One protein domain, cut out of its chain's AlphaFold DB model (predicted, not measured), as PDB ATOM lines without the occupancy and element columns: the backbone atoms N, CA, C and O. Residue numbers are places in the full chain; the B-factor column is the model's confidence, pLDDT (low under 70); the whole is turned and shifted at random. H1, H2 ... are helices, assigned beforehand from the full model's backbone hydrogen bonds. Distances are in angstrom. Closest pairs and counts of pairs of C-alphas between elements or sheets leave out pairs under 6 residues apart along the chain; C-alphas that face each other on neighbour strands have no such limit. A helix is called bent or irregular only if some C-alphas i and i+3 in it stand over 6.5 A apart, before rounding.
ATOM      1  N   GLY A   5     -31.871  19.369 -15.346       50.66
ATOM      2  CA  GLY A   5     -32.115  20.736 -14.872       50.66
ATOM      3  C   GLY A   5     -32.498  21.702 -16.002       50.66
ATOM      4  O   GLY A   5     -33.179  22.691 -15.751       50.66
ATOM      5  N   GLY A   6     -32.080  21.418 -17.242       54.56
ATOM      6  CA  GLY A   6     -32.248  22.312 -18.390       54.56
ATOM      7  C   GLY A   6     -33.709  22.497 -18.805       54.56
ATOM      8  O   GLY A   6     -34.237  23.599 -18.683       54.56
ATOM      9  N   GLY A   7     -34.378  21.427 -19.247       54.31
ATOM     10  CA  GLY A   7     -35.780  21.488 -19.687       54.31
ATOM     11  C   GLY A   7     -36.756  21.771 -18.544       54.31
ATOM     12  O   GLY A   7     -37.707  22.538 -18.702       54.31
ATOM     13  N   ALA A   8     -36.478  21.233 -17.355       57.78
ATOM     14  CA  ALA A   8     -37.363  21.378 -16.212       57.78
ATOM     15  C   ALA A   8     -37.388  22.771 -15.575       57.78
ATOM     16  O   ALA A   8     -38.376  23.127 -14.939       57.78
ATOM     17  N   VAL A   9     -36.316  23.555 -15.722       60.84
ATOM     18  CA  VAL A   9     -36.271  24.950 -15.260       60.84
ATOM     19  C   VAL A   9     -36.635  25.901 -16.400       60.84
ATOM     20  O   VAL A   9     -37.330  26.888 -16.169       60.84
ATOM     21  N   ALA A  10     -36.255  25.587 -17.643       62.91
ATOM     22  CA  ALA A  10     -36.575  26.414 -18.804       62.91
ATOM     23  C   ALA A  10     -38.084  26.466 -19.096       62.91
ATOM     24  O   ALA A  10     -38.609  27.546 -19.366       62.91
ATOM     25  N   PHE A  11     -38.798  25.342 -18.976       64.94
ATOM     26  CA  PHE A  11     -40.242  25.291 -19.217       64.94
ATOM     27  C   PHE A  11     -41.055  26.193 -18.262       64.94
ATOM     28  O   PHE A  11     -41.793  27.050 -18.753       64.94
ATOM     29  N   PRO A  12     -40.928  26.108 -16.920       61.28
ATOM     30  CA  PRO A  12     -41.640  27.004 -16.008       61.28
ATOM     31  C   PRO A  12     -41.157  28.453 -16.112       61.28
ATOM     32  O   PRO A  12     -41.983  29.355 -16.043       61.28
ATOM     33  N   VAL A  13     -39.866  28.717 -16.344       66.69
ATOM     34  CA  VAL A  13     -39.387  30.099 -16.538       66.69
ATOM     35  C   VAL A  13     -40.015  30.720 -17.789       66.69
ATOM     36  O   VAL A  13     -40.545  31.825 -17.725       66.69
ATOM     37  N   MET A  14     -40.054  30.007 -18.915       60.41
ATOM     38  CA  MET A  14     -40.666  30.544 -20.133       60.41
ATOM     39  C   MET A  14     -42.193  30.639 -20.047       60.41
ATOM     40  O   MET A  14     -42.781  31.599 -20.539       60.41
ATOM     41  N   THR A  15     -42.847  29.685 -19.386       65.25
ATOM     42  CA  THR A  15     -44.315  29.630 -19.349       65.25
ATOM     43  C   THR A  15     -44.953  30.446 -18.222       65.25
ATOM     44  O   THR A  15     -46.062  30.944 -18.423       65.25
ATOM     45  N   LEU A  16     -44.309  30.585 -17.056       61.69
ATOM     46  CA  LEU A  16     -44.819  31.346 -15.901       61.69
ATOM     47  C   LEU A  16     -44.203  32.743 -15.794       61.69
ATOM     48  O   LEU A  16     -44.901  33.666 -15.390       61.69
ATOM     49  N   LEU A  17     -42.921  32.914 -16.140       65.69
ATOM     50  CA  LEU A  17     -42.236  34.207 -16.008       65.69
ATOM     51  C   LEU A  17     -42.385  35.072 -17.267       65.69
ATOM     52  O   LEU A  17     -42.588  36.277 -17.161       65.69
ATOM     53  N   LEU A  18     -42.296  34.457 -18.453       62.81
ATOM     54  CA  LEU A  18     -42.298  35.163 -19.743       62.81
ATOM     55  C   LEU A  18     -43.639  35.095 -20.499       62.81
ATOM     56  O   LEU A  18     -43.748  35.693 -21.564       62.81
ATOM     57  N   HIS A  19     -44.656  34.400 -19.964       66.94
ATOM     58  CA  HIS A  19     -45.965  34.192 -20.614       66.94
ATOM     59  C   HIS A  19     -45.878  33.664 -22.065       66.94
ATOM     60  O   HIS A  19     -46.760  33.924 -22.878       66.94
ATOM     61  N   ILE A  20     -44.834  32.896 -22.391       70.69
ATOM     62  CA  ILE A  20     -44.662  32.298 -23.721       70.69
ATOM     63  C   ILE A  20     -45.595  31.088 -23.873       70.69
ATOM     64  O   ILE A  20     -45.913  30.393 -22.896       70.69
ATOM     65  N   ASP A  21     -46.025  30.845 -25.112       75.62
ATOM     66  CA  ASP A  21     -46.839  29.697 -25.492       75.62
ATOM     67  C   ASP A  21     -46.181  28.364 -25.071       75.62
ATOM     68  O   ASP A  21     -44.979  28.167 -25.302       75.62
ATOM     69  N   PRO A  22     -46.928  27.418 -24.465       69.00
ATOM     70  CA  PRO A  22     -46.375  26.140 -24.006       69.00
ATOM     71  C   PRO A  22     -45.757  25.310 -25.129       69.00
ATOM     72  O   PRO A  22     -44.841  24.535 -24.874       69.00
ATOM     73  N   ILE A  23     -46.245  25.488 -26.358       74.00
ATOM     74  CA  ILE A  23     -45.763  24.798 -27.558       74.00
ATOM     75  C   ILE A  23     -44.310  25.207 -27.835       74.00
ATOM     76  O   ILE A  23     -43.427  24.356 -27.910       74.00
ATOM     77  N   THR A  24     -44.028  26.511 -27.860       76.88
ATOM     78  CA  THR A  24     -42.672  27.039 -28.063       76.88
ATOM     79  C   THR A  24     -41.734  26.643 -26.923       76.88
ATOM     80  O   THR A  24     -40.582  26.282 -27.157       76.88
ATOM     81  N   ALA A  25     -42.223  26.676 -25.678       74.62
ATOM     82  CA  ALA A  25     -41.432  26.268 -24.519       74.62
ATOM     83  C   ALA A  25     -41.086  24.769 -24.550       74.62
ATOM     84  O   ALA A  25     -39.966  24.391 -24.207       74.62
ATOM     85  N   ARG A  26     -42.026  23.921 -24.988       75.56
ATOM     86  CA  ARG A  26     -41.810  22.485 -25.195       75.56
ATOM     87  C   ARG A  26     -40.756  22.237 -26.268       75.56
ATOM     88  O   ARG A  26     -39.817  21.487 -26.014       75.56
ATOM     89  N   ASP A  27     -40.908  22.842 -27.441       81.31
ATOM     90  CA  ASP A  27     -40.012  22.599 -28.576       81.31
ATOM     91  C   ASP A  27     -38.581  23.031 -28.232       81.31
ATOM     92  O   ASP A  27     -37.618  22.314 -28.504       81.31
ATOM     93  N   PHE A  28     -38.440  24.142 -27.510       79.94
ATOM     94  CA  PHE A  28     -37.155  24.577 -26.976       79.94
ATOM     95  C   PHE A  28     -36.566  23.590 -25.953       79.94
ATOM     96  O   PHE A  28     -35.373  23.285 -26.011       79.94
ATOM     97  N   SER A  29     -37.380  23.043 -25.042       78.25
ATOM     98  CA  SER A  29     -36.940  21.996 -24.108       78.25
ATOM     99  C   SER A  29     -36.483  20.725 -24.832       78.25
ATOM    100  O   SER A  29     -35.445  20.174 -24.470       78.25
ATOM    101  N   LEU A  30     -37.194  20.292 -25.880       80.00
ATOM    102  CA  LEU A  30     -36.809  19.139 -26.708       80.00
ATOM    103  C   LEU A  30     -35.495  19.386 -27.456       80.00
ATOM    104  O   LEU A  30     -34.642  18.497 -27.516       80.00
ATOM    105  N   MET A  31     -35.287  20.599 -27.976       82.38
ATOM    106  CA  MET A  31     -34.018  20.978 -28.601       82.38
ATOM    107  C   MET A  31     -32.863  20.909 -27.599       82.38
ATOM    108  O   MET A  31     -31.850  20.266 -27.873       82.38
ATOM    109  N   ILE A  32     -33.018  21.516 -26.417       81.31
ATOM    110  CA  ILE A  32     -31.994  21.459 -25.362       81.31
ATOM    111  C   ILE A  32     -31.717  20.015 -24.954       81.31
ATOM    112  O   ILE A  32     -30.551  19.648 -24.803       81.31
ATOM    113  N   GLN A  33     -32.757  19.195 -24.795       79.44
ATOM    114  CA  GLN A  33     -32.595  17.787 -24.452       79.44
ATOM    115  C   GLN A  33     -31.834  17.021 -25.528       79.44
ATOM    116  O   GLN A  33     -30.904  16.299 -25.189       79.44
ATOM    117  N   THR A  34     -32.146  17.215 -26.807       81.00
ATOM    118  CA  THR A  34     -31.461  16.511 -27.903       81.00
ATOM    119  C   THR A  34     -29.956  16.796 -27.887       81.00
ATOM    120  O   THR A  34     -29.139  15.875 -27.934       81.00
ATOM    121  N   PHE A  35     -29.564  18.064 -27.721       82.69
ATOM    122  CA  PHE A  35     -28.150  18.437 -27.616       82.69
ATOM    123  C   PHE A  35     -27.509  17.968 -26.302       82.69
ATOM    124  O   PHE A  35     -26.413  17.406 -26.307       82.69
ATOM    125  N   GLY A  36     -28.174  18.190 -25.167       79.50
ATOM    126  CA  GLY A  36     -27.646  17.862 -23.843       79.50
ATOM    127  C   GLY A  36     -27.500  16.357 -23.622       79.50
ATOM    128  O   GLY A  36     -26.434  15.889 -23.217       79.50
ATOM    129  N   MET A  37     -28.546  15.594 -23.941       82.62
ATOM    130  CA  MET A  37     -28.570  14.139 -23.810       82.62
ATOM    131  C   MET A  37     -27.717  13.453 -24.870       82.62
ATOM    132  O   MET A  37     -27.068  12.464 -24.545       82.62
ATOM    133  N   GLY A  38     -27.607  14.004 -26.084       81.62
ATOM    134  CA  GLY A  38     -26.664  13.516 -27.096       81.62
ATOM    135  C   GLY A  38     -25.201  13.641 -26.644       81.62
ATOM    136  O   GLY A  38     -24.434  12.677 -26.705       81.62
ATOM    137  N   CYS A  39     -24.817  14.795 -26.087       81.62
ATOM    138  CA  CYS A  39     -23.490  14.981 -25.492       81.62
ATOM    139  C   CYS A  39     -23.254  14.034 -24.305       81.62
ATOM    140  O   CYS A  39     -22.180  13.446 -24.167       81.62
ATOM    141  N   ALA A  40     -24.259  13.852 -23.448       80.12
ATOM    142  CA  ALA A  40     -24.152  12.973 -22.293       80.12
ATOM    143  C   ALA A  40     -24.086  11.483 -22.685       80.12
ATOM    144  O   ALA A  40     -23.319  10.734 -22.080       80.12
ATOM    145  N   LEU A  41     -24.805  11.066 -23.734       81.56
ATOM    146  CA  LEU A  41     -24.702   9.739 -24.347       81.56
ATOM    147  C   LEU A  41     -23.266   9.471 -24.806       81.56
ATOM    148  O   LEU A  41     -22.694   8.436 -24.464       81.56
ATOM    149  N   PHE A  42     -22.650  10.430 -25.504       83.25
ATOM    150  CA  PHE A  42     -21.255  10.323 -25.930       83.25
ATOM    151  C   PHE A  42     -20.301  10.139 -24.739       83.25
ATOM    152  O   PHE A  42     -19.444   9.255 -24.759       83.25
ATOM    153  N   VAL A  43     -20.485  10.909 -23.661       83.38
ATOM    154  CA  VAL A  43     -19.672  10.783 -22.438       83.38
ATOM    155  C   VAL A  43     -19.880   9.430 -21.754       83.38
ATOM    156  O   VAL A  43     -18.906   8.824 -21.312       83.38
ATOM    157  N   VAL A  44     -21.114   8.923 -21.678       82.50
ATOM    158  CA  VAL A  44     -21.410   7.606 -21.085       82.50
ATOM    159  C   VAL A  44     -20.738   6.485 -21.877       82.50
ATOM    160  O   VAL A  44     -20.133   5.596 -21.268       82.50
ATOM    161  N   LEU A  45     -20.791   6.552 -23.212       81.00
ATOM    162  CA  LEU A  45     -20.124   5.597 -24.097       81.00
ATOM    163  C   LEU A  45     -18.597   5.665 -23.956       81.00
ATOM    164  O   LEU A  45     -17.946   4.626 -23.838       81.00
ATOM    165  N   PHE A  46     -18.028   6.872 -23.898       84.44
ATOM    166  CA  PHE A  46     -16.588   7.081 -23.748       84.44
ATOM    167  C   PHE A  46     -16.061   6.599 -22.387       84.44
ATOM    168  O   PHE A  46     -15.057   5.895 -22.312       84.44
ATOM    169  N   MET A  47     -16.771   6.925 -21.304       81.88
ATOM    170  CA  MET A  47     -16.389   6.580 -19.930       81.88
ATOM    171  C   MET A  47     -16.769   5.144 -19.531       81.88
ATOM    172  O   MET A  47     -16.437   4.720 -18.423       81.88
ATOM    173  N   ARG A  48     -17.476   4.397 -20.397       77.25
ATOM    174  CA  ARG A  48     -18.010   3.044 -20.133       77.25
ATOM    175  C   ARG A  48     -18.699   2.935 -18.768       77.25
ATOM    176  O   ARG A  48     -18.442   2.019 -17.982       77.25
ATOM    177  N   VAL A  49     -19.564   3.902 -18.470       78.00
ATOM    178  CA  VAL A  49     -20.316   3.917 -17.209       78.00
ATOM    179  C   VAL A  49     -21.271   2.723 -17.184       78.00
ATOM    180  O   VAL A  49     -21.895   2.395 -18.189       78.00
ATOM    181  N   LYS A  50     -21.392   2.059 -16.029       72.44
ATOM    182  CA  LYS A  50     -22.339   0.950 -15.855       72.44
ATOM    183  C   LYS A  50     -23.769   1.459 -16.053       72.44
ATOM    184  O   LYS A  50     -24.238   2.277 -15.263       72.44
ATOM    185  N   ILE A  51     -24.431   0.943 -17.080       73.56
ATOM    186  CA  ILE A  51     -25.825   1.222 -17.432       73.56
ATOM    187  C   ILE A  51     -26.650  -0.059 -17.367       73.56
ATOM    188  O   ILE A  51     -26.128  -1.162 -17.532       73.56
ATOM    189  N   GLU A  52     -27.942   0.091 -17.104       73.44
ATOM    190  CA  GLU A  52     -28.880  -1.027 -17.078       73.44
ATOM    191  C   GLU A  52     -29.540  -1.169 -18.456       73.44
ATOM    192  O   GLU A  52     -30.560  -0.553 -18.752       73.44
ATOM    193  N   GLU A  53     -28.902  -1.947 -19.333       69.88
ATOM    194  CA  GLU A  53     -29.273  -2.052 -20.753       69.88
ATOM    195  C   GLU A  53     -30.679  -2.609 -20.982       69.88
ATOM    196  O   GLU A  53     -31.334  -2.242 -21.955       69.88
ATOM    197  N   ARG A  54     -31.180  -3.489 -20.107       71.88
ATOM    198  CA  ARG A  54     -32.508  -4.081 -20.303       71.88
ATOM    199  C   ARG A  54     -33.574  -3.054 -19.969       71.88
ATOM    200  O   ARG A  54     -34.530  -2.910 -20.724       71.88
ATOM    201  N   GLY A  55     -33.398  -2.314 -18.882       69.31
ATOM    202  CA  GLY A  55     -34.300  -1.232 -18.525       69.31
ATOM    203  C   GLY A  55     -34.276  -0.090 -19.526       69.31
ATOM    204  O   GLY A  55     -35.323   0.448 -19.876       69.31
ATOM    205  N   LEU A  56     -33.099   0.207 -20.073       76.25
ATOM    206  CA  LEU A  56     -32.966   1.098 -21.214       76.25
ATOM    207  C   LEU A  56     -33.803   0.607 -22.408       76.25
ATOM    208  O   LEU A  56     -34.636   1.351 -22.915       76.25
ATOM    209  N   LEU A  57     -33.627  -0.651 -22.823       78.69
ATOM    210  CA  LEU A  57     -34.287  -1.197 -24.010       78.69
ATOM    211  C   LEU A  57     -35.815  -1.219 -23.859       78.69
ATOM    212  O   LEU A  57     -36.530  -0.706 -24.716       78.69
ATOM    213  N   PHE A  58     -36.328  -1.773 -22.755       80.50
ATOM    214  CA  PHE A  58     -37.772  -1.837 -22.497       80.50
ATOM    215  C   PHE A  58     -38.386  -0.452 -22.262       80.50
ATOM    216  O   PHE A  58     -39.528  -0.216 -22.653       80.50
ATOM    217  N   GLY A  59     -37.628   0.467 -21.660       78.44
ATOM    218  CA  GLY A  59     -38.036   1.855 -21.481       78.44
ATOM    219  C   GLY A  59     -38.187   2.581 -22.819       78.44
ATOM    220  O   GLY A  59     -39.250   3.142 -23.065       78.44
ATOM    221  N   CYS A  60     -37.190   2.484 -23.709       81.88
ATOM    222  CA  CYS A  60     -37.250   3.035 -25.071       81.88
ATOM    223  C   CYS A  60     -38.397   2.427 -25.890       81.88
ATOM    224  O   CYS A  60     -39.134   3.151 -26.558       81.88
ATOM    225  N   PHE A  61     -38.590   1.104 -25.810       84.06
ATOM    226  CA  PHE A  61     -39.685   0.423 -26.508       84.06
ATOM    227  C   PHE A  61     -41.068   0.933 -26.088       84.06
ATOM    228  O   PHE A  61     -41.982   0.933 -26.906       84.06
ATOM    229  N   GLY A  62     -41.234   1.362 -24.834       83.31
ATOM    230  CA  GLY A  62     -42.457   2.016 -24.373       83.31
ATOM    231  C   GLY A  62     -42.517   3.498 -24.741       83.31
ATOM    232  O   GLY A  62     -43.556   3.980 -25.188       83.31
ATOM    233  N   SER A  63     -41.419   4.235 -24.564       84.38
ATOM    234  CA  SER A  63     -41.425   5.699 -24.641       84.38
ATOM    235  C   SER A  63     -41.541   6.255 -26.052       84.38
ATOM    236  O   SER A  63     -42.253   7.238 -26.235       84.38
ATOM    237  N   ILE A  64     -40.945   5.609 -27.056       85.56
ATOM    238  CA  ILE A  64     -41.053   6.024 -28.463       85.56
ATOM    239  C   ILE A  64     -42.515   5.990 -28.955       85.56
ATOM    240  O   ILE A  64     -43.012   7.030 -29.400       85.56
ATOM    241  N   PRO A  65     -43.263   4.868 -28.852       87.69
ATOM    242  CA  PRO A  65     -44.666   4.853 -29.266       87.69
ATOM    243  C   PRO A  65     -45.543   5.747 -28.383       87.69
ATOM    244  O   PRO A  65     -46.477   6.361 -28.893       87.69
ATOM    245  N   GLY A  66     -45.230   5.874 -27.088       84.81
ATOM    246  CA  GLY A  66     -45.923   6.800 -26.190       84.81
ATOM    247  C   GLY A  66     -45.759   8.262 -26.611       84.81
ATOM    248  O   GLY A  66     -46.730   9.014 -26.611       84.81
ATOM    249  N   MET A  67     -44.555   8.656 -27.029       84.50
ATOM    250  CA  MET A  67     -44.271  10.006 -27.520       84.50
ATOM    251  C   MET A  67     -44.939  10.277 -28.869       84.50
ATOM    252  O   MET A  67     -45.559  11.315 -29.074       84.50
ATOM    253  N   CYS A  68     -44.884   9.312 -29.785       85.62
ATOM    254  CA  CYS A  68     -45.522   9.445 -31.091       85.62
ATOM    255  C   CYS A  68     -47.053   9.589 -30.966       85.62
ATOM    256  O   CYS A  68     -47.655  10.462 -31.589       85.62
ATOM    257  N   LEU A  69     -47.683   8.797 -30.087       85.38
ATOM    258  CA  LEU A  69     -49.115   8.918 -29.789       85.38
ATOM    259  C   LEU A  69     -49.457  10.190 -29.009       85.38
ATOM    260  O   LEU A  69     -50.514  10.776 -29.237       85.38
ATOM    261  N   GLY A  70     -48.573  10.635 -28.113       82.38
ATOM    262  CA  GLY A  70     -48.734  11.897 -27.400       82.38
ATOM    263  C   GLY A  70     -48.777  13.090 -28.357       82.38
ATOM    264  O   GLY A  70     -49.682  13.914 -28.267       82.38
ATOM    265  N   PHE A  71     -47.884  13.149 -29.345       79.19
ATOM    266  CA  PHE A  71     -47.966  14.190 -30.374       79.19
ATOM    267  C   PHE A  71     -49.211  14.073 -31.252       79.19
ATOM    268  O   PHE A  71     -49.832  15.086 -31.552       79.19
ATOM    269  N   ALA A  72     -49.594  12.856 -31.649       79.69
ATOM    270  CA  ALA A  72     -50.707  12.657 -32.576       79.69
ATOM    271  C   ALA A  72     -52.092  12.925 -31.959       79.69
ATOM    272  O   ALA A  72     -52.981  13.395 -32.661       79.69
ATOM    273  N   PHE A  73     -52.294  12.604 -30.677       75.56
ATOM    274  CA  PHE A  73     -53.620  12.648 -30.041       75.56
ATOM    275  C   PHE A  73     -53.711  13.600 -28.849       75.56
ATOM    276  O   PHE A  73     -54.779  14.140 -28.579       75.56
ATOM    277  N   VAL A  74     -52.625  13.781 -28.095       69.00
ATOM    278  CA  VAL A  74     -52.660  14.505 -26.815       69.00
ATOM    279  C   VAL A  74     -52.395  15.996 -27.011       69.00
ATOM    280  O   VAL A  74     -52.935  16.801 -26.259       69.00
ATOM    281  N   ASP A  75     -51.631  16.400 -28.030       64.94
ATOM    282  CA  ASP A  75     -51.320  17.823 -28.225       64.94
ATOM    283  C   ASP A  75     -52.571  18.676 -28.510       64.94
ATOM    284  O   ASP A  75     -52.671  19.793 -27.999       64.94
ATOM    285  N   ASP A  76     -53.546  18.109 -29.227       65.62
ATOM    286  CA  ASP A  76     -54.779  18.784 -29.665       65.62
ATOM    287  C   ASP A  76     -55.908  18.745 -28.611       65.62
ATOM    288  O   ASP A  76     -56.882  19.488 -28.686       65.62
ATOM    289  N   MET A  77     -55.785  17.889 -27.586       65.44
ATOM    290  CA  MET A  77     -56.819  17.712 -26.554       65.44
ATOM    291  C   MET A  77     -56.645  18.597 -25.313       65.44
ATOM    292  O   MET A  77     -57.581  18.703 -24.519       65.44
ATOM    293  N   PHE A  78     -55.472  19.199 -25.102       67.69
ATOM    294  CA  PHE A  78     -55.160  19.922 -23.865       67.69
ATOM    295  C   PHE A  78     -54.960  21.418 -24.087       67.69
ATOM    296  O   PHE A  78     -54.117  21.838 -24.882       67.69
ATOM    297  N   ASP A  79     -55.662  22.215 -23.284       74.75
ATOM    298  CA  ASP A  79     -55.468  23.659 -23.230       74.75
ATOM    299  C   ASP A  79     -54.094  24.025 -22.632       74.75
ATOM    300  O   ASP A  79     -53.503  23.284 -21.830       74.75
ATOM    301  N   ALA A  80     -53.587  25.205 -22.992       68.94
ATOM    302  CA  ALA A  80     -52.300  25.718 -22.539       68.94
ATOM    303  C   ALA A  80     -52.173  25.746 -21.003       68.94
ATOM    304  O   ALA A  80     -51.100  25.455 -20.462       68.94
ATOM    305  N   ALA A  81     -53.259  26.051 -20.283       72.31
ATOM    306  CA  ALA A  81     -53.263  26.056 -18.822       72.31
ATOM    307  C   ALA A  81     -53.143  24.641 -18.231       72.31
ATOM    308  O   ALA A  81     -52.423  24.432 -17.250       72.31
ATOM    309  N   GLN A  82     -53.794  23.651 -18.849       75.88
ATOM    310  CA  GLN A  82     -53.775  22.263 -18.383       75.88
ATOM    311  C   GLN A  82     -52.388  21.633 -18.549       75.88
ATOM    312  O   GLN A  82     -51.908  20.978 -17.622       75.88
ATOM    313  N   LYS A  83     -51.699  21.898 -19.671       73.31
ATOM    314  CA  LYS A  83     -50.313  21.440 -19.898       73.31
ATOM    315  C   LYS A  83     -49.368  21.949 -18.797       73.31
ATOM    316  O   LYS A  83     -48.580  21.175 -18.251       73.31
ATOM    317  N   LYS A  84     -49.500  23.224 -18.397       71.94
ATOM    318  CA  LYS A  84     -48.706  23.823 -17.304       71.94
ATOM    319  C   LYS A  84     -49.008  23.182 -15.945       71.94
ATOM    320  O   LYS A  84     -48.081  22.853 -15.208       71.94
ATOM    321  N   MET A  85     -50.284  22.974 -15.611       77.75
ATOM    322  CA  MET A  85     -50.674  22.351 -14.336       77.75
ATOM    323  C   MET A  85     -50.192  20.901 -14.229       77.75
ATOM    324  O   MET A  85     -49.666  20.506 -13.186       77.75
ATOM    325  N   LEU A  86     -50.317  20.123 -15.310       78.38
ATOM    326  CA  LEU A  86     -49.829  18.745 -15.359       78.38
ATOM    327  C   LEU A  86     -48.319  18.690 -15.140       78.38
ATOM    328  O   LEU A  86     -47.870  17.944 -14.271       78.38
ATOM    329  N   PHE A  87     -47.558  19.539 -15.835       74.31
ATOM    330  CA  PHE A  87     -46.112  19.635 -15.655       74.31
ATOM    331  C   PHE A  87     -45.726  19.866 -14.186       74.31
ATOM    332  O   PHE A  87     -44.979  19.076 -13.607       74.31
ATOM    333  N   VAL A  88     -46.291  20.901 -13.552       80.31
ATOM    334  CA  VAL A  88     -45.977  21.247 -12.156       80.31
ATOM    335  C   VAL A  88     -46.387  20.128 -11.194       80.31
ATOM    336  O   VAL A  88     -45.644  19.818 -10.262       80.31
ATOM    337  N   SER A  89     -47.538  19.488 -11.419       83.12
ATOM    338  CA  SER A  89     -48.020  18.399 -10.562       83.12
ATOM    339  C   SER A  89     -47.109  17.166 -10.605       83.12
ATOM    340  O   SER A  89     -46.763  16.623  -9.553       83.12
ATOM    341  N   ILE A  90     -46.648  16.770 -11.798       78.69
ATOM    342  CA  ILE A  90     -45.743  15.632 -11.990       78.69
ATOM    343  C   ILE A  90     -44.406  15.931 -11.318       78.69
ATOM    344  O   ILE A  90     -43.934  15.131 -10.510       78.69
ATOM    345  N   TRP A  91     -43.843  17.117 -11.563       77.06
ATOM    346  CA  TRP A  91     -42.576  17.537 -10.964       77.06
ATOM    347  C   TRP A  91     -42.642  17.624  -9.437       77.06
ATOM    348  O   TRP A  91     -41.735  17.163  -8.746       77.06
ATOM    349  N   SER A  92     -43.746  18.146  -8.899       81.19
ATOM    350  CA  SER A  92     -43.992  18.187  -7.457       81.19
ATOM    351  C   SER A  92     -44.084  16.779  -6.865       81.19
ATOM    352  O   SER A  92     -43.396  16.465  -5.892       81.19
ATOM    353  N   SER A  93     -44.854  15.881  -7.494       81.06
ATOM    354  CA  SER A  93     -44.979  14.490  -7.040       81.06
ATOM    355  C   SER A  93     -43.634  13.757  -7.055       81.06
ATOM    356  O   SER A  93     -43.309  13.028  -6.117       81.06
ATOM    357  N   PHE A  94     -42.813  14.019  -8.073       75.62
ATOM    358  CA  PHE A  94     -41.481  13.457  -8.205       75.62
ATOM    359  C   PHE A  94     -40.526  13.978  -7.127       75.62
ATOM    360  O   PHE A  94     -39.830  13.189  -6.485       75.62
ATOM    361  N   ALA A  95     -40.530  15.290  -6.875       77.62
ATOM    362  CA  ALA A  95     -39.725  15.907  -5.827       77.62
ATOM    363  C   ALA A  95     -40.087  15.353  -4.441       77.62
ATOM    364  O   ALA A  95     -39.198  15.003  -3.664       77.62
ATOM    365  N   ILE A  96     -41.384  15.196  -4.153       80.88
ATOM    366  CA  ILE A  96     -41.870  14.587  -2.909       80.88
ATOM    367  C   ILE A  96     -41.434  13.121  -2.822       80.88
ATOM    368  O   ILE A  96     -40.937  12.690  -1.781       80.88
ATOM    369  N   ALA A  97     -41.564  12.354  -3.908       74.81
ATOM    370  CA  ALA A  97     -41.145  10.959  -3.940       74.81
ATOM    371  C   ALA A  97     -39.639  10.806  -3.667       74.81
ATOM    372  O   ALA A  97     -39.255   9.959  -2.860       74.81
ATOM    373  N   LEU A  98     -38.791  11.653  -4.263       69.94
ATOM    374  CA  LEU A  98     -37.353  11.666  -3.983       69.94
ATOM    375  C   LEU A  98     -37.031  12.120  -2.565       69.94
ATOM    376  O   LEU A  98     -36.150  11.541  -1.932       69.94
ATOM    377  N   PHE A  99     -37.744  13.115  -2.039       77.31
ATOM    378  CA  PHE A  99     -37.566  13.564  -0.663       77.31
ATOM    379  C   PHE A  99     -37.872  12.440   0.337       77.31
ATOM    380  O   PHE A  99     -37.059  12.142   1.215       77.31
ATOM    381  N   LEU A 100     -38.999  11.745   0.152       73.62
ATOM    382  CA  LEU A 100     -39.375  10.580   0.955       73.62
ATOM    383  C   LEU A 100     -38.352   9.447   0.825       73.62
ATOM    384  O   LEU A 100     -38.014   8.802   1.820       73.62
ATOM    385  N   LEU A 101     -37.832   9.218  -0.382       67.44
ATOM    386  CA  LEU A 101     -36.844   8.175  -0.642       67.44
ATOM    387  C   LEU A 101     -35.492   8.483   0.019       67.44
ATOM    388  O   LEU A 101     -34.917   7.608   0.667       67.44
ATOM    389  N   ASN A 102     -35.021   9.728  -0.076       67.88
ATOM    390  CA  ASN A 102     -33.760  10.184   0.514       67.88
ATOM    391  C   ASN A 102     -33.827  10.241   2.053       67.88
ATOM    392  O   ASN A 102     -32.833  10.029   2.750       67.88
ATOM    393  N   SER A 103     -35.024  10.438   2.616       70.19
ATOM    394  CA  SER A 103     -35.239  10.346   4.062       70.19
ATOM    395  C   SER A 103     -35.044   8.919   4.609       70.19
ATOM    396  O   SER A 103     -34.813   8.745   5.806       70.19
ATOM    397  N   GLN A 104     -35.085   7.886   3.758       62.75
ATOM    398  CA  GLN A 104     -34.913   6.477   4.132       62.75
ATOM    399  C   GLN A 104     -33.463   5.999   3.904       62.75
ATOM    400  O   GLN A 104     -33.198   5.125   3.078       62.75
ATOM    401  N   LYS A 105     -32.509   6.528   4.689       54.62
ATOM    402  CA  LYS A 105     -31.049   6.282   4.565       54.62
ATOM    403  C   LYS A 105     -30.564   4.826   4.759       54.62
ATOM    404  O   LYS A 105     -29.376   4.566   4.603       54.62
ATOM    405  N   LYS A 106     -31.432   3.864   5.106       50.72
ATOM    406  CA  LYS A 106     -31.077   2.461   5.439       50.72
ATOM    407  C   LYS A 106     -31.500   1.423   4.382       50.72
ATOM    408  O   LYS A 106     -31.812   0.285   4.729       50.72
ATOM    409  N   ARG A 107     -31.563   1.772   3.093       53.09
ATOM    410  CA  ARG A 107     -31.905   0.786   2.047       53.09
ATOM    411  C   ARG A 107     -30.660   0.082   1.504       53.09
ATOM    412  O   ARG A 107     -29.679   0.728   1.158       53.09
ATOM    413  N   LEU A 108     -30.730  -1.248   1.406       50.94
ATOM    414  CA  LEU A 108     -29.825  -2.047   0.579       50.94
ATOM    415  C   LEU A 108     -30.126  -1.716  -0.885       50.94
ATOM    416  O   LEU A 108     -31.188  -2.064  -1.403       50.94
ATOM    417  N   THR A 109     -29.227  -0.967  -1.507       53.34
ATOM    418  CA  THR A 109     -29.355  -0.491  -2.883       53.34
ATOM    419  C   THR A 109     -28.699  -1.490  -3.827       53.34
ATOM    420  O   THR A 109     -27.544  -1.862  -3.621       53.34
ATOM    421  N   TYR A 110     -29.413  -1.922  -4.865       54.84
ATOM    422  CA  TYR A 110     -28.891  -2.903  -5.819       54.84
ATOM    423  C   TYR A 110     -28.285  -2.200  -7.042       54.84
ATOM    424  O   TYR A 110     -28.815  -1.205  -7.537       54.84
ATOM    425  N   ALA A 111     -27.145  -2.702  -7.525       51.94
ATOM    426  CA  ALA A 111     -26.443  -2.160  -8.697       51.94
ATOM    427  C   ALA A 111     -27.026  -2.650 -10.039       51.94
ATOM    428  O   ALA A 111     -26.620  -2.174 -11.092       51.94
ATOM    429  N   SER A 112     -27.947  -3.615 -10.003       52.22
ATOM    430  CA  SER A 112     -28.599  -4.215 -11.169       52.22
ATOM    431  C   SER A 112     -29.938  -4.812 -10.737       52.22
ATOM    432  O   SER A 112     -30.050  -5.231  -9.585       52.22
ATOM    433  N   ILE A 113     -30.933  -4.876 -11.631       55.81
ATOM    434  CA  ILE A 113     -32.234  -5.510 -11.351       55.81
ATOM    435  C   ILE A 113     -32.001  -6.998 -11.031       55.81
ATOM    436  O   ILE A 113     -31.636  -7.752 -11.938       55.81
ATOM    437  N   PRO A 114     -32.221  -7.460  -9.785       46.94
ATOM    438  CA  PRO A 114     -32.191  -8.883  -9.471       46.94
ATOM    439  C   PRO A 114     -33.480  -9.523 -10.003       46.94
ATOM    440  O   PRO A 114     -34.554  -8.929  -9.874       46.94
ATOM    441  N   ASP A 115     -33.394 -10.710 -10.604       53.00
ATOM    442  CA  ASP A 115     -34.530 -11.486 -11.129       53.00
ATOM    443  C   ASP A 115     -35.419 -10.723 -12.124       53.00
ATOM    444  O   ASP A 115     -36.465 -10.149 -11.782       53.00
ATOM    445  N   PHE A 116     -34.992 -10.731 -13.389       57.97
ATOM    446  CA  PHE A 116     -35.723 -10.147 -14.511       57.97
ATOM    447  C   PHE A 116     -36.939 -11.024 -14.860       57.97
ATOM    448  O   PHE A 116     -36.829 -12.011 -15.582       57.97
ATOM    449  N   LYS A 117     -38.109 -10.688 -14.308       70.56
ATOM    450  CA  LYS A 117     -39.394 -11.334 -14.631       70.56
ATOM    451  C   LYS A 117     -40.159 -10.512 -15.670       70.56
ATOM    452  O   LYS A 117     -40.102  -9.286 -15.632       70.56
ATOM    453  N   LEU A 118     -40.947 -11.176 -16.521       72.69
ATOM    454  CA  LEU A 118     -41.818 -10.548 -17.536       72.69
ATOM    455  C   LEU A 118     -42.710  -9.430 -16.966       72.69
ATOM    456  O   LEU A 118     -42.889  -8.403 -17.609       72.69
ATOM    457  N   TRP A 119     -43.191  -9.579 -15.728       76.12
ATOM    458  CA  TRP A 119     -43.963  -8.537 -15.040       76.12
ATOM    459  C   TRP A 119     -43.189  -7.220 -14.880       76.12
ATOM    460  O   TRP A 119     -43.745  -6.142 -15.065       76.12
ATOM    461  N   LYS A 120     -41.886  -7.291 -14.581       77.62
ATOM    462  CA  LYS A 120     -41.032  -6.105 -14.432       77.62
ATOM    463  C   LYS A 120     -40.821  -5.405 -15.773       77.62
ATOM    464  O   LYS A 120     -40.855  -4.181 -15.817       77.62
ATOM    465  N   ALA A 121     -40.657  -6.179 -16.848       75.75
ATOM    466  CA  ALA A 121     -40.568  -5.651 -18.206       75.75
ATOM    467  C   ALA A 121     -41.876  -4.961 -18.622       75.75
ATOM    468  O   ALA A 121     -41.833  -3.843 -19.121       75.75
ATOM    469  N   ALA A 122     -43.033  -5.570 -18.338       82.19
ATOM    470  CA  ALA A 122     -44.340  -4.977 -18.622       82.19
ATOM    471  C   ALA A 122     -44.541  -3.635 -17.899       82.19
ATOM    472  O   ALA A 122     -44.952  -2.666 -18.528       82.19
ATOM    473  N   VAL A 123     -44.178  -3.555 -16.611       83.00
ATOM    474  CA  VAL A 123     -44.231  -2.299 -15.843       83.00
ATOM    475  C   VAL A 123     -43.296  -1.242 -16.429       83.00
ATOM    476  O   VAL A 123     -43.633  -0.058 -16.453       83.00
ATOM    477  N   LEU A 124     -42.121  -1.641 -16.913       82.56
ATOM    478  CA  LEU A 124     -41.176  -0.699 -17.495       82.56
ATOM    479  C   LEU A 124     -41.654  -0.163 -18.847       82.56
ATOM    480  O   LEU A 124     -41.573   1.038 -19.077       82.56
ATOM    481  N   VAL A 125     -42.217  -1.029 -19.696       84.81
ATOM    482  CA  VAL A 125     -42.811  -0.640 -20.983       84.81
ATOM    483  C   VAL A 125     -44.022   0.265 -20.763       84.81
ATOM    484  O   VAL A 125     -44.105   1.321 -21.383       84.81
ATOM    485  N   SER A 126     -44.933  -0.086 -19.848       85.19
ATOM    486  CA  SER A 126     -46.114   0.742 -19.561       85.19
ATOM    487  C   SER A 126     -45.726   2.121 -19.030       85.19
ATOM    488  O   SER A 126     -46.351   3.125 -19.353       85.19
ATOM    489  N   THR A 127     -44.668   2.179 -18.229       84.81
ATOM    490  CA  THR A 127     -44.184   3.433 -17.648       84.81
ATOM    491  C   THR A 127     -43.413   4.263 -18.655       84.81
ATOM    492  O   THR A 127     -43.595   5.475 -18.690       84.81
ATOM    493  N   GLY A 128     -42.602   3.624 -19.503       84.06
ATOM    494  CA  GLY A 128     -41.987   4.271 -20.654       84.06
ATOM    495  C   GLY A 128     -43.055   4.891 -21.549       84.06
ATOM    496  O   GLY A 128     -42.944   6.058 -21.895       84.06
ATOM    497  N   PHE A 129     -44.142   4.166 -21.819       86.81
ATOM    498  CA  PHE A 129     -45.267   4.645 -22.622       86.81
ATOM    499  C   PHE A 129     -45.951   5.880 -22.032       86.81
ATOM    500  O   PHE A 129     -46.070   6.904 -22.705       86.81
ATOM    501  N   ILE A 130     -46.332   5.822 -20.755       86.00
ATOM    502  CA  ILE A 130     -46.934   6.962 -20.049       86.00
ATOM    503  C   ILE A 130     -45.957   8.149 -20.004       86.00
ATOM    504  O   ILE A 130     -46.337   9.286 -20.274       86.00
ATOM    505  N   GLY A 131     -44.678   7.886 -19.729       83.94
ATOM    506  CA  GLY A 131     -43.626   8.898 -19.724       83.94
ATOM    507  C   GLY A 131     -43.362   9.519 -21.101       83.94
ATOM    508  O   GLY A 131     -43.087  10.714 -21.199       83.94
ATOM    509  N   GLY A 132     -43.500   8.748 -22.181       84.56
ATOM    510  CA  GLY A 132     -43.427   9.229 -23.563       84.56
ATOM    511  C   GLY A 132     -44.563  10.197 -23.893       84.56
ATOM    512  O   GLY A 132     -44.319  11.273 -24.442       84.56
ATOM    513  N   ILE A 133     -45.788   9.884 -23.458       85.69
ATOM    514  CA  ILE A 133     -46.932  10.802 -23.585       85.69
ATOM    515  C   ILE A 133     -46.636  12.116 -22.850       85.69
ATOM    516  O   ILE A 133     -46.819  13.191 -23.419       85.69
ATOM    517  N   PHE A 134     -46.104  12.045 -21.625       82.69
ATOM    518  CA  PHE A 134     -45.706  13.238 -20.870       82.69
ATOM    519  C   PHE A 134     -44.608  14.051 -21.562       82.69
ATOM    520  O   PHE A 134     -44.691  15.278 -21.641       82.69
ATOM    521  N   THR A 135     -43.629  13.367 -22.152       83.38
ATOM    522  CA  THR A 135     -42.554  14.004 -22.926       83.38
ATOM    523  C   THR A 135     -43.105  14.811 -24.107       83.38
ATOM    524  O   THR A 135     -42.559  15.860 -24.434       83.38
ATOM    525  N   SER A 136     -44.229  14.394 -24.693       80.44
ATOM    526  CA  SER A 136     -44.819  15.035 -25.881       80.44
ATOM    527  C   SER A 136     -45.391  16.430 -25.634       80.44
ATOM    528  O   SER A 136     -45.540  17.196 -26.579       80.44
ATOM    529  N   PHE A 137     -45.731  16.787 -24.392       75.00
ATOM    530  CA  PHE A 137     -46.238  18.132 -24.074       75.00
ATOM    531  C   PHE A 137     -45.314  18.928 -23.151       75.00
ATOM    532  O   PHE A 137     -45.282  20.152 -23.243       75.00
ATOM    533  N   ALA A 138     -44.561  18.264 -22.274       72.31
ATOM    534  CA  ALA A 138     -43.624  18.919 -21.363       72.31
ATOM    535  C   ALA A 138     -42.215  19.068 -21.958       72.31
ATOM    536  O   ALA A 138     -41.408  19.855 -21.467       72.31
ATOM    537  N   GLY A 139     -41.898  18.287 -22.993       72.12
ATOM    538  CA  GLY A 139     -40.557  18.204 -23.556       72.12
ATOM    539  C   GLY A 139     -39.563  17.449 -22.671       72.12
ATOM    540  O   GLY A 139     -38.383  17.497 -22.979       72.12
ATOM    541  N   SER A 140     -40.016  16.800 -21.587       75.00
ATOM    542  CA  SER A 140     -39.273  15.911 -20.671       75.00
ATOM    543  C   SER A 140     -40.278  15.138 -19.793       75.00
ATOM    544  O   SER A 140     -41.329  15.685 -19.453       75.00
ATOM    545  N   GLY A 141     -40.026  13.866 -19.461       76.19
ATOM    546  CA  GLY A 141     -40.977  13.060 -18.680       76.19
ATOM    547  C   GLY A 141     -40.723  11.551 -18.682       76.19
ATOM    548  O   GLY A 141     -40.929  10.896 -17.658       76.19
ATOM    549  N   ALA A 142     -40.250  10.980 -19.793       81.19
ATOM    550  CA  ALA A 142     -39.938   9.550 -19.874       81.19
ATOM    551  C   ALA A 142     -38.769   9.166 -18.958       81.19
ATOM    552  O   ALA A 142     -38.826   8.161 -18.249       81.19
ATOM    553  N   ASP A 143     -37.751  10.013 -18.906       81.00
ATOM    554  CA  ASP A 143     -36.622   9.953 -17.989       81.00
ATOM    555  C   ASP A 143     -37.072   9.979 -16.521       81.00
ATOM    556  O   ASP A 143     -36.653   9.113 -15.756       81.00
ATOM    557  N   ILE A 144     -37.970  10.896 -16.139       80.56
ATOM    558  CA  ILE A 144     -38.465  11.038 -14.764       80.56
ATOM    559  C   ILE A 144     -39.235   9.786 -14.366       80.56
ATOM    560  O   ILE A 144     -38.957   9.193 -13.324       80.56
ATOM    561  N   CYS A 145     -40.170   9.335 -15.205       83.56
ATOM    562  CA  CYS A 145     -40.981   8.156 -14.921       83.56
ATOM    563  C   CYS A 145     -40.121   6.885 -14.812       83.56
ATOM    564  O   CYS A 145     -40.275   6.108 -13.862       83.56
ATOM    565  N   VAL A 146     -39.178   6.680 -15.737       80.50
ATOM    566  CA  VAL A 146     -38.278   5.516 -15.714       80.50
ATOM    567  C   VAL A 146     -37.291   5.601 -14.547       80.50
ATOM    568  O   VAL A 146     -37.030   4.583 -13.896       80.50
ATOM    569  N   PHE A 147     -36.795   6.793 -14.209       82.19
ATOM    570  CA  PHE A 147     -35.949   7.020 -13.039       82.19
ATOM    571  C   PHE A 147     -36.703   6.729 -11.738       82.19
ATOM    572  O   PHE A 147     -36.202   5.993 -10.885       82.19
ATOM    573  N   SER A 148     -37.927   7.247 -11.590       78.75
ATOM    574  CA  SER A 148     -38.797   6.988 -10.441       78.75
ATOM    575  C   SER A 148     -39.042   5.504 -10.245       78.75
ATOM    576  O   SER A 148     -38.874   5.004  -9.139       78.75
ATOM    577  N   ILE A 149     -39.401   4.767 -11.295       80.00
ATOM    578  CA  ILE A 149     -39.658   3.330 -11.158       80.00
ATOM    579  C   ILE A 149     -38.376   2.554 -10.876       80.00
ATOM    580  O   ILE A 149     -38.361   1.686 -10.002       80.00
ATOM    581  N   SER A 150     -37.274   2.897 -11.533       75.44
ATOM    582  CA  SER A 150     -35.981   2.257 -11.283       75.44
ATOM    583  C   SER A 150     -35.512   2.439  -9.835       75.44
ATOM    584  O   SER A 150     -35.043   1.491  -9.203       75.44
ATOM    585  N   THR A 151     -35.700   3.631  -9.269       75.06
ATOM    586  CA  THR A 151     -35.275   3.958  -7.899       75.06
ATOM    587  C   THR A 151     -36.276   3.501  -6.828       75.06
ATOM    588  O   THR A 151     -35.866   2.970  -5.793       75.06
ATOM    589  N   LEU A 152     -37.586   3.637  -7.058       72.00
ATOM    590  CA  LEU A 152     -38.635   3.291  -6.087       72.00
ATOM    591  C   LEU A 152     -39.009   1.808  -6.121       72.00
ATOM    592  O   LEU A 152     -39.056   1.170  -5.065       72.00
ATOM    593  N   LEU A 153     -39.276   1.267  -7.314       72.94
ATOM    594  CA  LEU A 153     -39.785  -0.093  -7.506       72.94
ATOM    595  C   LEU A 153     -38.646  -1.115  -7.541       72.94
ATOM    596  O   LEU A 153     -38.715  -2.138  -6.861       72.94
ATOM    597  N   PHE A 154     -37.584  -0.830  -8.299       69.69
ATOM    598  CA  PHE A 154     -36.444  -1.742  -8.442       69.69
ATOM    599  C   PHE A 154     -35.308  -1.484  -7.450       69.69
ATOM    600  O   PHE A 154     -34.389  -2.298  -7.368       69.69
ATOM    601  N   ARG A 155     -35.394  -0.408  -6.649       70.81
ATOM    602  CA  ARG A 155     -34.381  -0.019  -5.646       70.81
ATOM    603  C   ARG A 155     -32.963   0.030  -6.233       70.81
ATOM    604  O   ARG A 155     -31.987  -0.305  -5.551       70.81
ATOM    605  N   ILE A 156     -32.865   0.430  -7.501       71.94
ATOM    606  CA  ILE A 156     -31.595   0.627  -8.195       71.94
ATOM    607  C   ILE A 156     -30.928   1.879  -7.630       71.94
ATOM    608  O   ILE A 156     -31.593   2.857  -7.285       71.94
ATOM    609  N   SER A 157     -29.600   1.852  -7.527       74.12
ATOM    610  CA  SER A 157     -28.842   3.020  -7.086       74.12
ATOM    611  C   SER A 157     -29.013   4.187  -8.046       74.12
ATOM    612  O   SER A 157     -28.869   4.023  -9.256       74.12
ATOM    613  N   GLU A 158     -29.223   5.384  -7.500       70.06
ATOM    614  CA  GLU A 158     -29.250   6.638  -8.262       70.06
ATOM    615  C   GLU A 158     -28.007   6.784  -9.153       70.06
ATOM    616  O   GLU A 158     -28.115   7.209 -10.298       70.06
ATOM    617  N   LYS A 159     -26.837   6.316  -8.686       69.94
ATOM    618  CA  LYS A 159     -25.586   6.342  -9.461       69.94
ATOM    619  C   LYS A 159     -25.644   5.541 -10.767       69.94
ATOM    620  O   LYS A 159     -24.858   5.816 -11.666       69.94
ATOM    621  N   THR A 160     -26.529   4.552 -10.861       72.81
ATOM    622  CA  THR A 160     -26.709   3.688 -12.042       72.81
ATOM    623  C   THR A 160     -27.987   4.050 -12.802       72.81
ATOM    624  O   THR A 160     -28.014   4.004 -14.028       72.81
ATOM    625  N   ALA A 161     -29.032   4.481 -12.093       74.38
ATOM    626  CA  ALA A 161     -30.291   4.904 -12.695       74.38
ATOM    627  C   ALA A 161     -30.140   6.202 -13.508       74.38
ATOM    628  O   ALA A 161     -30.637   6.263 -14.626       74.38
ATOM    629  N   THR A 162     -29.403   7.202 -13.003       78.88
ATOM    630  CA  THR A 162     -29.203   8.486 -13.702       78.88
ATOM    631  C   THR A 162     -28.525   8.345 -15.073       78.88
ATOM    632  O   THR A 162     -29.071   8.869 -16.042       78.88
ATOM    633  N   PRO A 163     -27.382   7.646 -15.232       76.69
ATOM    634  CA  PRO A 163     -26.797   7.470 -16.562       76.69
ATOM    635  C   PRO A 163     -27.687   6.623 -17.481       76.69
ATOM    636  O   PRO A 163     -27.717   6.865 -18.681       76.69
ATOM    637  N   THR A 164     -28.461   5.675 -16.941       81.19
ATOM    638  CA  THR A 164     -29.382   4.856 -17.745       81.19
ATOM    639  C   THR A 164     -30.510   5.702 -18.347       81.19
ATOM    640  O   THR A 164     -30.829   5.553 -19.523       81.19
ATOM    641  N   THR A 165     -31.089   6.632 -17.582       80.81
ATOM    642  CA  THR A 165     -32.188   7.493 -18.059       80.81
ATOM    643  C   THR A 165     -31.708   8.580 -19.020       80.81
ATOM    644  O   THR A 165     -32.439   8.949 -19.931       80.81
ATOM    645  N   VAL A 166     -30.463   9.044 -18.868       81.62
ATOM    646  CA  VAL A 166     -29.795   9.928 -19.841       81.62
ATOM    647  C   VAL A 166     -29.665   9.257 -21.201       81.62
ATOM    648  O   VAL A 166     -30.027   9.837 -22.219       81.62
ATOM    649  N   VAL A 167     -29.166   8.019 -21.219       81.25
ATOM    650  CA  VAL A 167     -29.020   7.240 -22.456       81.25
ATOM    651  C   VAL A 167     -30.389   6.941 -23.067       81.25
ATOM    652  O   VAL A 167     -30.531   6.987 -24.286       81.25
ATOM    653  N   LEU A 168     -31.405   6.697 -22.232       81.38
ATOM    654  CA  LEU A 168     -32.784   6.501 -22.681       81.38
ATOM    655  C   LEU A 168     -33.307   7.727 -23.423       81.38
ATOM    656  O   LEU A 168     -33.831   7.575 -24.522       81.38
ATOM    657  N   MET A 169     -33.121   8.924 -22.863       78.00
ATOM    658  CA  MET A 169     -33.545  10.150 -23.538       78.00
ATOM    659  C   MET A 169     -32.723  10.475 -24.777       78.00
ATOM    660  O   MET A 169     -33.298  10.894 -25.778       78.00
ATOM    661  N   GLY A 170     -31.411  10.227 -24.752       75.81
ATOM    662  CA  GLY A 170     -30.568  10.356 -25.941       75.81
ATOM    663  C   GLY A 170     -31.078   9.486 -27.092       75.81
ATOM    664  O   GLY A 170     -31.276   9.984 -28.191       75.81
ATOM    665  N   ASN A 171     -31.394   8.217 -26.822       78.25
ATOM    666  CA  ASN A 171     -31.941   7.299 -27.828       78.25
ATOM    667  C   ASN A 171     -33.395   7.588 -28.230       78.25
ATOM    668  O   ASN A 171     -33.836   7.100 -29.261       78.25
ATOM    669  N   GLN A 172     -34.165   8.295 -27.403       71.94
ATOM    670  CA  GLN A 172     -35.540   8.679 -27.729       71.94
ATOM    671  C   GLN A 172     -35.594   9.947 -28.594       71.94
ATOM    672  O   GLN A 172     -36.519  10.092 -29.389       71.94
ATOM    673  N   CYS A 173     -34.645  10.872 -28.406       58.31
ATOM    674  CA  CYS A 173     -34.584  12.141 -29.137       58.31
ATOM    675  C   CYS A 173     -33.738  12.082 -30.422       58.31
ATOM    676  O   CYS A 173     -33.901  12.956 -31.273       58.31
ATOM    677  N   CYS A 174     -32.827  11.110 -30.554       49.81
ATOM    678  CA  CYS A 174     -32.073  10.835 -31.785       49.81
ATOM    679  C   CYS A 174     -32.865   9.958 -32.759       49.81
ATOM    680  O   CYS A 174     -32.757  10.229 -33.975       49.81
TER     681      CYS A 174
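This is residues 5 to 174 of the 174 residues of an uncharacterized protein of Strongylus vulgaris (UniProt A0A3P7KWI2). Seven helices form a compact cluster with short H6 in its middle: H5 and H7 pack on H6, H4 runs past it more loosely, and H3 crosses H5 closely. Long H2 crosses H7, and H1 folds back beside the first part of H2 as a hairpin. The printed part has 170 residues with seven named helices, H1 to H7 in order, and no named strand; the class is all helix. The radius of gyration of the C-alphas is 15.8 A, and the C-alphas span 45 by 34 by 30 A.

H1, residues 5 to 17, begins with C-alpha 5 at (-32.115, 20.736, -14.872) and is 16.9 A long. H2, residues 22 to 47, is the longest helix at 36.0 A. H3, residues 53 to 74, covers 29.3 A; it is neither bent nor irregular, but only just: C-alphas 61 and 64 are 6.1 A apart. H4, residues 80 to 102, covers 33.4 A and ends with C-alpha 102 at (-33.760, 10.184, 0.514). H5, residues 118 to 138, covers 29.8 A, and H6, residues 142 to 152, 15.2 A. H7, residues 158 to 173, covers 22.2 A and ends with C-alpha 173 at (-34.584, 12.141, -29.137).

H3, H4, H5 and H6 form an up and down bundle, each running against the one before it. H3 and H5 touch at a steep tilt of 42 degrees; their closest C-alphas, of Met 67 and Gly 132, are 4.1 A apart. H5 and H6 are a hairpin, closest at the C-alphas of Gly 131 and Ala 142, 3.7 A. H4 touches H6 with residues 94 to 101 alone, closest at Phe 94 and Ser 148, 7.4 A between C-alphas. H4 and H5 only just touch, with 3 pairs of C-alphas within 8 A. H7 touches H6 at a shallow tilt of 23 degrees, opposite ways, with the C-alphas of Asp 143 and Thr 165 closest at 5.1 A. H2 touches H7 at a steep tilt of 61 degrees; the C-alphas of Met 37 and Gly 170 are closest, 4.8 A. H1 and H2 are a hairpin at a shallow tilt of 13 degrees, closest at the C-alphas of Gly 7 and Ser 29, 4.6 A; H2 touches H1 with residues 22 to 33 alone. Among the pairs that are apart are H2 and H6, and H4 and H7. Every O i to N i+4 pair is within hydrogen-bond range in H2, H4 and H6; the counts are 8 of 9 in H1, 17 of 18 in H3, 16 of 17 in H5 and 11 of 12 in H7.

The two C-alphas farthest apart, of Leu 18 and Asp 115, are 48.1 A apart. The printed part has no cut. The link from H4 to H5, residues 103 to 117, is long; the others are tight. Mean pLDDT of the printed part is 74.2, with 44 residues under 70, among them 5 to 19 and 104 to 116.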